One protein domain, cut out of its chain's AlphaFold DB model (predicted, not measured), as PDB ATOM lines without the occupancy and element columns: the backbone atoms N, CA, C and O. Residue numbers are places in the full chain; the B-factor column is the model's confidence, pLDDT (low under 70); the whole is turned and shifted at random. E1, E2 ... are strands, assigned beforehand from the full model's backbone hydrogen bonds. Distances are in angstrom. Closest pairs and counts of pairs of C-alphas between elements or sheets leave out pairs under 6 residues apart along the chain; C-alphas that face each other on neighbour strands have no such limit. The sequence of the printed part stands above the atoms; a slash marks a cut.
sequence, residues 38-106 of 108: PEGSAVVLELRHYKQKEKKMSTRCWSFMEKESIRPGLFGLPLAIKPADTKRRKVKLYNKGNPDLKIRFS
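AT A GLANCE: This is residues 38 to 106 of the 108 residues of the protein "Hypothetical protein" of Ostreococcus mediterraneus (UniProt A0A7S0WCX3). A long, bent two-stranded hairpin, E1 and E2, makes the longest axis, and a second, short hairpin, E3 and E4, sits to one side near the end where E1 begins and E2 ends. The two strands of the short hairpin are joined by a long loop, residues 78 to 100, which runs to E2, pairs with it briefly at residues 80 to 81, and folds back to E4. The printed part has 69 residues with no named helix and four named strands, E1, E2, E3, E4 along the chain, in two antiparallel sheets of two strands each; the class is all strand, with 31 of the 69 residues in named elements, under half. It is only just compact, close to loose, with a radius of gyration of the C-alphas of 13.1 A, and elongated, spanning 40 by 25 by 24 A.

HOW THE PARTS SIT: E1, residues 42 to 51, and E2, residues 56 to 66, form an antiparallel hairpin, with 161 degrees between their directions. N 43 and O 65 are 2.9 A apart and N 60 and O 47 are 2.8 A apart, both within hydrogen-bond range. E2 bends by 58 degrees at residue 61. Residues 61 to 62 of E2 also pair, antiparallel, with residues 80 to 81. E3, residues 73 to 77, and E4, residues 101 to 105, form the second antiparallel hairpin, at 152 degrees. Here N 75 and O 103 are 2.8 A apart and N 101 and O 77 are 2.9 A apart, within hydrogen-bond range. The closest C-alphas of E2 and E3, those of Ser 63 and Leu 77, are 6.9 A apart, and 3 pairs lie within 8 A. E2 and E4 are only just apart, closest at 8.1 A. E1 is apart from E3 and from E4.

IN THESE COORDINATES: E1 begins at C-alpha 42, at (-54.235, 78.490, 21.943), and is 27.6 A long from first to last C-alpha. E2 is 29.3 A long and ends at C-alpha 66, at (-50.100, 78.959, 22.117); the facing C-alphas 42 and 66 are 4.2 A apart. E3 measures 12.5 A. E4 measures 12.9 A and ends at C-alpha 105, at (-49.012, 66.584, 23.847).

THE WHOLE: The two C-alphas farthest apart, those of Glu 39 and Lys 53, are 41.0 A apart. The printed part runs from 38 to 106 with no cut. The link from E1 to E2 is tight, that from E2 to E3 is short, and that from E3 to E4, 23 residues, is long. The mean pLDDT of the printed part is 96.2, and no printed residue is under 70 in this predicted model.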
ATOM      1  N   PRO A  38     -56.600  79.055  13.331       97.12
ATOM      2  CA  PRO A  38     -56.135  80.402  12.993       97.12
ATOM      3  C   PRO A  38     -54.848  80.798  13.737       97.12
ATOM      4  O   PRO A  38     -54.566  80.288  14.826       97.12
ATOM      5  N   GLU A  39     -54.081  81.736  13.184       95.62
ATOM      6  CA  GLU A  39     -52.903  82.304  13.855       95.62
ATOM      7  C   GLU A  39     -53.273  82.941  15.205       95.62
ATOM      8  O   GLU A  39     -54.358  83.507  15.379       95.62
ATOM      9  N   GLY A  40     -52.381  82.807  16.190       95.31
ATOM     10  CA  GLY A  40     -52.609  83.324  17.538       95.31
ATOM     11  C   GLY A  40     -53.619  82.510  18.349       95.31
ATOM     12  O   GLY A  40     -54.050  82.952  19.418       95.31
ATOM     13  N   SER A  41     -54.011  81.320  17.892       97.50
ATOM     14  CA  SER A  41     -54.839  80.388  18.668       97.50
ATOM     15  C   SER A  41     -54.092  79.826  19.885       97.50
ATOM     16  O   SER A  41     -52.878  79.965  20.027       97.50
ATOM     17  N   ALA A  42     -54.822  79.209  20.814       97.19
ATOM     18  CA  ALA A  42     -54.235  78.490  21.943       97.19
ATOM     19  C   ALA A  42     -55.168  77.404  22.457       97.19
ATOM     20  O   ALA A  42     -56.392  77.554  22.431       97.19
ATOM     21  N   VAL A  43     -54.563  76.380  23.046       97.19
ATOM     22  CA  VAL A  43     -55.255  75.451  23.934       97.19
ATOM     23  C   VAL A  43     -55.353  76.101  25.308       97.19
ATOM     24  O   VAL A  43     -54.340  76.493  25.885       97.19
ATOM     25  N   VAL A  44     -56.571  76.225  25.835       97.56
ATOM     26  CA  VAL A  44     -56.832  76.732  27.190       97.56
ATOM     27  C   VAL A  44     -57.191  75.564  28.097       97.56
ATOM     28  O   VAL A  44     -58.044  74.748  27.765       97.56
ATOM     29  N   LEU A  45     -56.545  75.505  29.256       96.81
ATOM     30  CA  LEU A  45     -56.685  74.438  30.240       96.81
ATOM     31  C   LEU A  45     -57.273  75.039  31.514       96.81
ATOM     32  O   LEU A  45     -56.667  75.921  32.115       96.81
ATOM     33  N   GLU A  46     -58.433  74.564  31.957       96.88
ATOM     34  CA  GLU A  46     -59.033  74.989  33.225       96.88
ATOM     35  C   GLU A  46     -59.028  73.841  34.232       96.88
ATOM     36  O   GLU A  46     -59.683  72.819  34.029       96.88
ATOM     37  N   LEU A  47     -58.353  74.029  35.370       95.25
ATOM     38  CA  LEU A  47     -58.495  73.113  36.495       95.25
ATOM     39  C   LEU A  47     -59.757  73.484  37.268       95.25
ATOM     40  O   LEU A  47     -59.854  74.558  37.875       95.25
ATOM     41  N   ARG A  48     -60.731  72.577  37.265       95.06
ATOM     42  CA  ARG A  48     -62.032  72.778  37.906       95.06
ATOM     43  C   ARG A  48     -62.180  71.882  39.128       95.06
ATOM     44  O   ARG A  48     -61.626  70.791  39.192       95.06
ATOM     45  N   HIS A  49     -62.949  72.350  40.103       94.19
ATOM     46  CA  HIS A  49     -63.298  71.578  41.291       94.19
ATOM     47  C   HIS A  49     -64.774  71.737  41.646       94.19
ATOM     48  O   HIS A  49     -65.385  72.777  41.375       94.19
ATOM     49  N   TYR A  50     -65.337  70.704  42.265       95.19
ATOM     50  CA  TYR A  50     -66.680  70.769  42.817       95.19
ATOM     51  C   TYR A  50     -66.647  71.529  44.141       95.19
ATOM     52  O   TYR A  50     -65.955  71.133  45.082       95.19
ATOM     53  N   LYS A  51     -67.393  72.629  44.228       95.88
ATOM     54  CA  LYS A  51     -67.591  73.333  45.490       95.88
ATOM     55  C   LYS A  51     -68.832  72.772  46.179       95.88
ATOM     56  O   LYS A  51     -69.947  73.071  45.757       95.88
ATOM     57  N   GLN A  52     -68.635  71.974  47.229       94.94
ATOM     58  CA  GLN A  52     -69.726  71.273  47.922       94.94
ATOM     59  C   GLN A  52     -70.801  72.224  48.460       94.94
ATOM     60  O   GLN A  52     -71.986  71.979  48.259       94.94
ATOM     61  N   LYS A  53     -70.395  73.337  49.085       96.69
ATOM     62  CA  LYS A  53     -71.326  74.321  49.658       96.69
ATOM     63  C   LYS A  53     -72.237  74.937  48.592       96.69
ATOM     64  O   LYS A  53     -73.437  75.056  48.800       96.69
ATOM     65  N   GLU A  54     -71.675  75.314  47.449       96.81
ATOM     66  CA  GLU A  54     -72.406  75.931  46.338       96.81
ATOM     67  C   GLU A  54     -72.990  74.917  45.345       96.81
ATOM     68  O   GLU A  54     -73.586  75.325  44.349       96.81
ATOM     69  N   LYS A  55     -72.786  73.616  45.588       96.38
ATOM     70  CA  LYS A  55     -73.221  72.492  44.751       96.38
ATOM     71  C   LYS A  55     -72.919  72.663  43.255       96.38
ATOM     72  O   LYS A  55     -73.713  72.261  42.409       96.38
ATOM     73  N   LYS A  56     -71.767  73.254  42.909       96.50
ATOM     74  CA  LYS A  56     -71.404  73.561  41.513       96.50
ATOM     75  C   LYS A  56     -69.929  73.342  41.197       96.50
ATOM     76  O   LYS A  56     -69.064  73.504  42.059       96.50
ATOM     77  N   MET A  57     -69.640  73.070  39.925       95.50
ATOM     78  CA  MET A  57     -68.276  73.082  39.393       95.50
ATOM     79  C   MET A  57     -67.784  74.519  39.202       95.50
ATOM     80  O   MET A  57     -68.456  75.341  38.580       95.50
ATOM     81  N   SER A  58     -66.586  74.824  39.694       96.56
ATOM     82  CA  SER A  58     -65.943  76.133  39.545       96.56
ATOM     83  C   SER A  58     -64.513  75.973  39.041       96.56
ATOM     84  O   SER A  58     -63.825  75.032  39.429       96.56
ATOM     85  N   THR A  59     -64.048  76.893  38.199       97.06
ATOM     86  CA  THR A  59     -62.622  77.001  37.873       97.06
ATOM     87  C   THR A  59     -61.854  77.428  39.122       97.06
ATOM     88  O   THR A  59     -62.234  78.386  39.807       97.06
ATOM     89  N   ARG A  60     -60.776  76.707  39.436       96.00
ATOM     90  CA  ARG A  60     -59.829  77.048  40.501       96.00
ATOM     91  C   ARG A  60     -58.688  77.892  39.945       96.00
ATOM     92  O   ARG A  60     -58.404  78.959  40.483       96.00
ATOM     93  N   CYS A  61     -58.090  77.426  38.860       97.25
ATOM     94  CA  CYS A  61     -56.993  78.060  38.144       97.25
ATOM     95  C   CYS A  61     -57.016  77.609  36.681       97.25
ATOM     96  O   CYS A  61     -57.795  76.729  36.305       97.25
ATOM     97  N   TRP A  62     -56.193  78.238  35.855       98.06
ATOM     98  CA  TRP A  62     -56.156  77.970  34.424       98.06
ATOM     99  C   TRP A  62     -54.736  78.101  33.879       98.06
ATOM    100  O   TRP A  62     -53.864  78.645  34.543       98.06
ATOM    101  N   SER A  63     -54.495  77.594  32.682       98.12
ATOM    102  CA  SER A  63     -53.267  77.806  31.922       98.12
ATOM    103  C   SER A  63     -53.600  77.799  30.435       98.12
ATOM    104  O   SER A  63     -54.753  77.587  30.046       98.12
ATOM    105  N   PHE A  64     -52.609  78.049  29.594       97.75
ATOM    106  CA  PHE A  64     -52.767  77.976  28.152       97.75
ATOM    107  C   PHE A  64     -51.442  77.645  27.470       97.75
ATOM    108  O   PHE A  64     -50.372  77.882  28.028       97.75
ATOM    109  N   MET A  65     -51.529  77.127  26.249       97.44
ATOM    110  CA  MET A  65     -50.391  76.943  25.356       97.44
ATOM    111  C   MET A  65     -50.749  77.478  23.974       97.44
ATOM    112  O   MET A  65     -51.788  77.122  23.420       97.44
ATOM    113  N   GLU A  66     -49.916  78.370  23.446       96.94
ATOM    114  CA  GLU A  66     -50.100  78.959  22.117       96.94
ATOM    115  C   GLU A  66     -49.893  77.915  21.023       96.94
ATOM    116  O   GLU A  66     -49.070  77.010  21.185       96.94
ATOM    117  N   LYS A  67     -50.649  78.045  19.924       95.56
ATOM    118  CA  LYS A  67     -50.614  77.138  18.766       95.56
ATOM    119  C   LYS A  67     -49.175  76.838  18.345       95.56
ATOM    120  O   LYS A  67     -48.804  75.681  18.193       95.56
ATOM    121  N   GLU A  68     -48.363  77.880  18.227       95.88
ATOM    122  CA  GLU A  68     -46.990  77.851  17.721       95.88
ATOM    123  C   GLU A  68     -46.027  77.119  18.672       95.88
ATOM    124  O   GLU A  68     -44.943  76.696  18.276       95.88
ATOM    125  N   SER A  69     -46.415  76.948  19.939       95.81
ATOM    126  CA  SER A  69     -45.626  76.222  20.935       95.81
ATOM    127  C   SER A  69     -45.974  74.733  21.012       95.81
ATOM    128  O   SER A  69     -45.179  73.962  21.558       95.81
ATOM    129  N   ILE A  70     -47.136  74.322  20.495       95.12
ATOM    130  CA  ILE A  70     -47.615  72.942  20.598       95.12
ATOM    131  C   ILE A  70     -46.798  72.042  19.675       95.12
ATOM    132  O   ILE A  70     -46.683  72.269  18.477       95.12
ATOM    133  N   ARG A  71     -46.231  70.994  20.268       95.00
ATOM    134  CA  ARG A  71     -45.477  69.931  19.598       95.00
ATOM    135  C   ARG A  71     -45.495  68.679  20.479       95.00
ATOM    136  O   ARG A  71     -45.728  68.820  21.683       95.00
ATOM    137  N   PRO A  72     -45.231  67.474  19.944       95.94
ATOM    138  CA  PRO A  72     -45.120  66.273  20.764       95.94
ATOM    139  C   PRO A  72     -44.115  66.461  21.907       95.94
ATOM    140  O   PRO A  72     -42.988  66.907  21.684       95.94
ATOM    141  N   GLY A  73     -44.507  66.134  23.138       96.69
ATOM    142  CA  GLY A  73     -43.620  66.263  24.294       96.69
ATOM    143  C   GLY A  73     -44.325  66.519  25.619       96.69
ATOM    144  O   GLY A  73     -45.541  66.682  25.684       96.69
ATOM    145  N   LEU A  74     -43.529  66.536  26.692       96.88
ATOM    146  CA  LEU A  74     -43.958  66.893  28.044       96.88
ATOM    147  C   LEU A  74     -43.537  68.334  28.348       96.88
ATOM    148  O   LEU A  74     -42.357  68.664  28.256       96.88
ATOM    149  N   PHE A  75     -44.489  69.159  28.771       97.56
ATOM    150  CA  PHE A  75     -44.290  70.579  29.041       97.56
ATOM    151  C   PHE A  75     -44.692  70.920  30.466       97.56
ATOM    152  O   PHE A  75     -45.682  70.404  30.983       97.56
ATOM    153  N   GLY A  76     -43.925  71.815  31.084       97.69
ATOM    154  CA  GLY A  76     -44.315  72.501  32.307       97.69
ATOM    155  C   GLY A  76     -44.946  73.847  31.963       97.69
ATOM    156  O   GLY A  76     -44.320  74.650  31.277       97.69
ATOM    157  N   LEU A  77     -46.156  74.099  32.453       97.75
ATOM    158  CA  LEU A  77     -46.872  75.358  32.292       97.75
ATOM    159  C   LEU A  77     -47.154  75.987  33.665       97.75
ATOM    160  O   LEU A  77     -47.500  75.270  34.613       97.75
ATOM    161  N   PRO A  78     -47.038  77.316  33.805       97.69
ATOM    162  CA  PRO A  78     -47.477  77.998  35.013       97.69
ATOM    163  C   PRO A  78     -49.005  78.018  35.097       97.69
ATOM    164  O   PRO A  78     -49.704  78.103  34.080       97.69
ATOM    165  N   LEU A  79     -49.537  77.983  36.317       97.94
ATOM    166  CA  LEU A  79     -50.965  78.186  36.550       97.94
ATOM    167  C   LEU A  79     -51.258  79.666  36.811       97.94
ATOM    168  O   LEU A  79     -50.557  80.357  37.546       97.94
ATOM    169  N   ALA A  80     -52.348  80.149  36.234       98.06
ATOM    170  CA  ALA A  80     -52.881  81.485  36.403       98.06
ATOM    171  C   ALA A  80     -54.089  81.499  37.351       98.06
ATOM    172  O   ALA A  80     -54.871  80.545  37.454       98.06
ATOM    173  N   ILE A  81     -54.249  82.622  38.044       97.44
ATOM    174  CA  ILE A  81     -55.377  82.901  38.926       97.44
ATOM    175  C   ILE A  81     -56.632  83.100  38.074       97.44
ATOM    176  O   ILE A  81     -56.604  83.779  37.048       97.44
ATOM    177  N   LYS A  82     -57.751  82.522  38.517       96.25
ATOM    178  CA  LYS A  82     -59.070  82.760  37.918       96.25
ATOM    179  C   LYS A  82     -59.496  84.245  38.032       96.25
ATOM    180  O   LYS A  82     -59.103  84.903  38.996       96.25
ATOM    181  N   PRO A  83     -60.383  84.757  37.162       96.00
ATOM    182  CA  PRO A  83     -61.052  84.065  36.057       96.00
ATOM    183  C   PRO A  83     -60.104  83.772  34.890       96.00
ATOM    184  O   PRO A  83     -59.104  84.464  34.716       96.00
ATOM    185  N   ALA A  84     -60.428  82.750  34.096       95.88
ATOM    186  CA  ALA A  84     -59.703  82.488  32.861       95.88
ATOM    187  C   ALA A  84     -59.926  83.632  31.860       95.88
ATOM    188  O   ALA A  84     -61.066  83.954  31.523       95.88
ATOM    189  N   ASP A  85     -58.843  84.242  31.373       95.94
ATOM    190  CA  ASP A  85     -58.894  85.200  30.268       95.94
ATOM    191  C   ASP A  85     -58.481  84.485  28.986       95.94
ATOM    192  O   ASP A  85     -57.308  84.419  28.632       95.94
ATOM    193  N   THR A  86     -59.461  83.974  28.244       93.50
ATOM    194  CA  THR A  86     -59.213  83.256  26.986       93.50
ATOM    195  C   THR A  86     -58.646  84.155  25.880       93.50
ATOM    196  O   THR A  86     -58.379  83.678  24.781       93.50
ATOM    197  N   LYS A  87     -58.531  85.479  26.082       94.94
ATOM    198  CA  LYS A  87     -57.777  86.380  25.190       94.94
ATOM    199  C   LYS A  87     -56.329  86.584  25.662       94.94
ATOM    200  O   LYS A  87     -55.565  87.189  24.924       94.94
ATOM    201  N   ARG A  88     -55.959  86.060  26.839       94.94
ATOM    202  CA  ARG A  88     -54.615  86.092  27.449       94.94
ATOM    203  C   ARG A  88     -54.061  87.510  27.651       94.94
ATOM    204  O   ARG A  88     -52.858  87.717  27.612       94.94
ATOM    205  N   ARG A  89     -54.927  88.507  27.874       93.44
ATOM    206  CA  ARG A  89     -54.526  89.922  28.011       93.44
ATOM    207  C   ARG A  89     -54.178  90.295  29.447       93.44
ATOM    208  O   ARG A  89     -53.352  91.171  29.669       93.44
ATOM    209  N   LYS A  90     -54.833  89.669  30.427       93.50
ATOM    210  CA  LYS A  90     -54.609  89.917  31.858       93.50
ATOM    211  C   LYS A  90     -54.343  88.604  32.583       93.50
ATOM    212  O   LYS A  90     -55.239  88.021  33.189       93.50
ATOM    213  N   VAL A  91     -53.098  88.139  32.509       96.75
ATOM    214  CA  VAL A  91     -52.665  86.879  33.122       96.75
ATOM    215  C   VAL A  91     -51.928  87.174  34.426       96.75
ATOM    216  O   VAL A  91     -50.853  87.766  34.421       96.75
ATOM    217  N   LYS A  92     -52.502  86.754  35.557       97.50
ATOM    218  CA  LYS A  92     -51.831  86.793  36.863       97.50
ATOM    219  C   LYS A  92     -51.424  85.377  37.244       97.50
ATOM    220  O   LYS A  92     -52.298  84.539  37.441       97.50
ATOM    221  N   LEU A  93     -50.124  85.116  37.330       97.75
ATOM    222  CA  LEU A  93     -49.581  83.781  37.588       97.75
ATOM    223  C   LEU A  93     -49.466  83.486  39.090       97.75
ATOM    224  O   LEU A  93     -49.182  84.379  39.893       97.75
ATOM    225  N   TYR A  94     -49.670  82.224  39.459       96.56
ATOM    226  CA  TYR A  94     -49.206  81.667  40.727       96.56
ATOM    227  C   TYR A  94     -47.685  81.480  40.698       96.56
ATOM    228  O   TYR A  94     -47.050  81.640  39.657       96.56
ATOM    229  N   ASN A  95     -47.093  81.199  41.864       94.88
ATOM    230  CA  ASN A  95     -45.711  80.727  42.013       94.88
ATOM    231  C   ASN A  95     -44.653  81.506  41.210       94.88
ATOM    232  O   ASN A  95     -43.658  80.942  40.760       94.88
ATOM    233  N   LYS A  96     -44.861  82.823  41.050       95.62
ATOM    234  CA  LYS A  96     -44.006  83.735  40.269       95.62
ATOM    235  C   LYS A  96     -43.792  83.285  38.811       95.62
ATOM    236  O   LYS A  96     -42.796  83.653  38.203       95.62
ATOM    237  N   GLY A  97     -44.724  82.507  38.257       95.81
ATOM    238  CA  GLY A  97     -44.643  81.964  36.902       95.81
ATOM    239  C   GLY A  97     -43.802  80.696  36.764       95.81
ATOM    240  O   GLY A  97     -43.567  80.261  35.639       95.81
ATOM    241  N   ASN A  98     -43.373  80.080  37.871       96.94
ATOM    242  CA  ASN A  98     -42.772  78.751  37.808       96.94
ATOM    243  C   ASN A  98     -43.810  77.702  37.362       96.94
ATOM    244  O   ASN A  98     -44.997  77.856  37.659       96.94
ATOM    245  N   PRO A  99     -43.394  76.634  36.657       95.94
ATOM    246  CA  PRO A  99     -44.312  75.592  36.213       95.94
ATOM    247  C   PRO A  99     -44.981  74.838  37.367       95.94
ATOM    248  O   PRO A  99     -44.306  74.279  38.227       95.94
ATOM    249  N   ASP A 100     -46.309  74.747  37.305       94.19
ATOM    250  CA  ASP A 100     -47.151  74.039  38.281       94.19
ATOM    251  C   ASP A 100     -47.928  72.879  37.641       94.19
ATOM    252  O   ASP A 100     -48.290  71.907  38.303       94.19
ATOM    253  N   LEU A 101     -48.197  72.985  36.337       95.88
ATOM    254  CA  LEU A 101     -48.928  72.009  35.544       95.88
ATOM    255  C   LEU A 101     -47.964  71.303  34.596       95.88
ATOM    256  O   LEU A 101     -47.264  71.952  33.826       95.88
ATOM    257  N   LYS A 102     -47.967  69.970  34.603       95.88
ATOM    258  CA  LYS A 102     -47.307  69.172  33.565       95.88
ATOM    259  C   LYS A 102     -48.357  68.655  32.590       95.88
ATOM    260  O   LYS A 102     -49.305  68.002  33.019       95.88
ATOM    261  N   ILE A 103     -48.179  68.926  31.302       95.38
ATOM    262  CA  ILE A 103     -49.052  68.440  30.228       95.38
ATOM    263  C   ILE A 103     -48.224  67.746  29.154       95.38
ATOM    264  O   ILE A 103     -47.129  68.197  28.816       95.38
ATOM    265  N   ARG A 104     -48.740  66.636  28.629       95.44
ATOM    266  CA  ARG A 104     -48.154  65.949  27.483       95.44
ATOM    267  C   ARG A 104     -49.029  66.179  26.261       95.44
ATOM    268  O   ARG A 104     -50.222  65.907  26.323       95.44
ATOM    269  N   PHE A 105     -48.415  66.630  25.176       95.31
ATOM    270  CA  PHE A 105     -49.012  66.584  23.847       95.31
ATOM    271  C   PHE A 105     -48.444  65.380  23.102       95.31
ATOM    272  O   PHE A 105     -47.234  65.134  23.134       95.31
ATOM    273  N   SER A 106     -49.329  64.649  22.440       92.19
ATOM    274  CA  SER A 106     -49.008  63.561  21.523       92.19
ATOM    275  C   SER A 106     -49.721  63.862  20.209       92.19
ATOM    276  O   SER A 106     -50.841  64.369  20.232       92.19
TER     277      SER A 106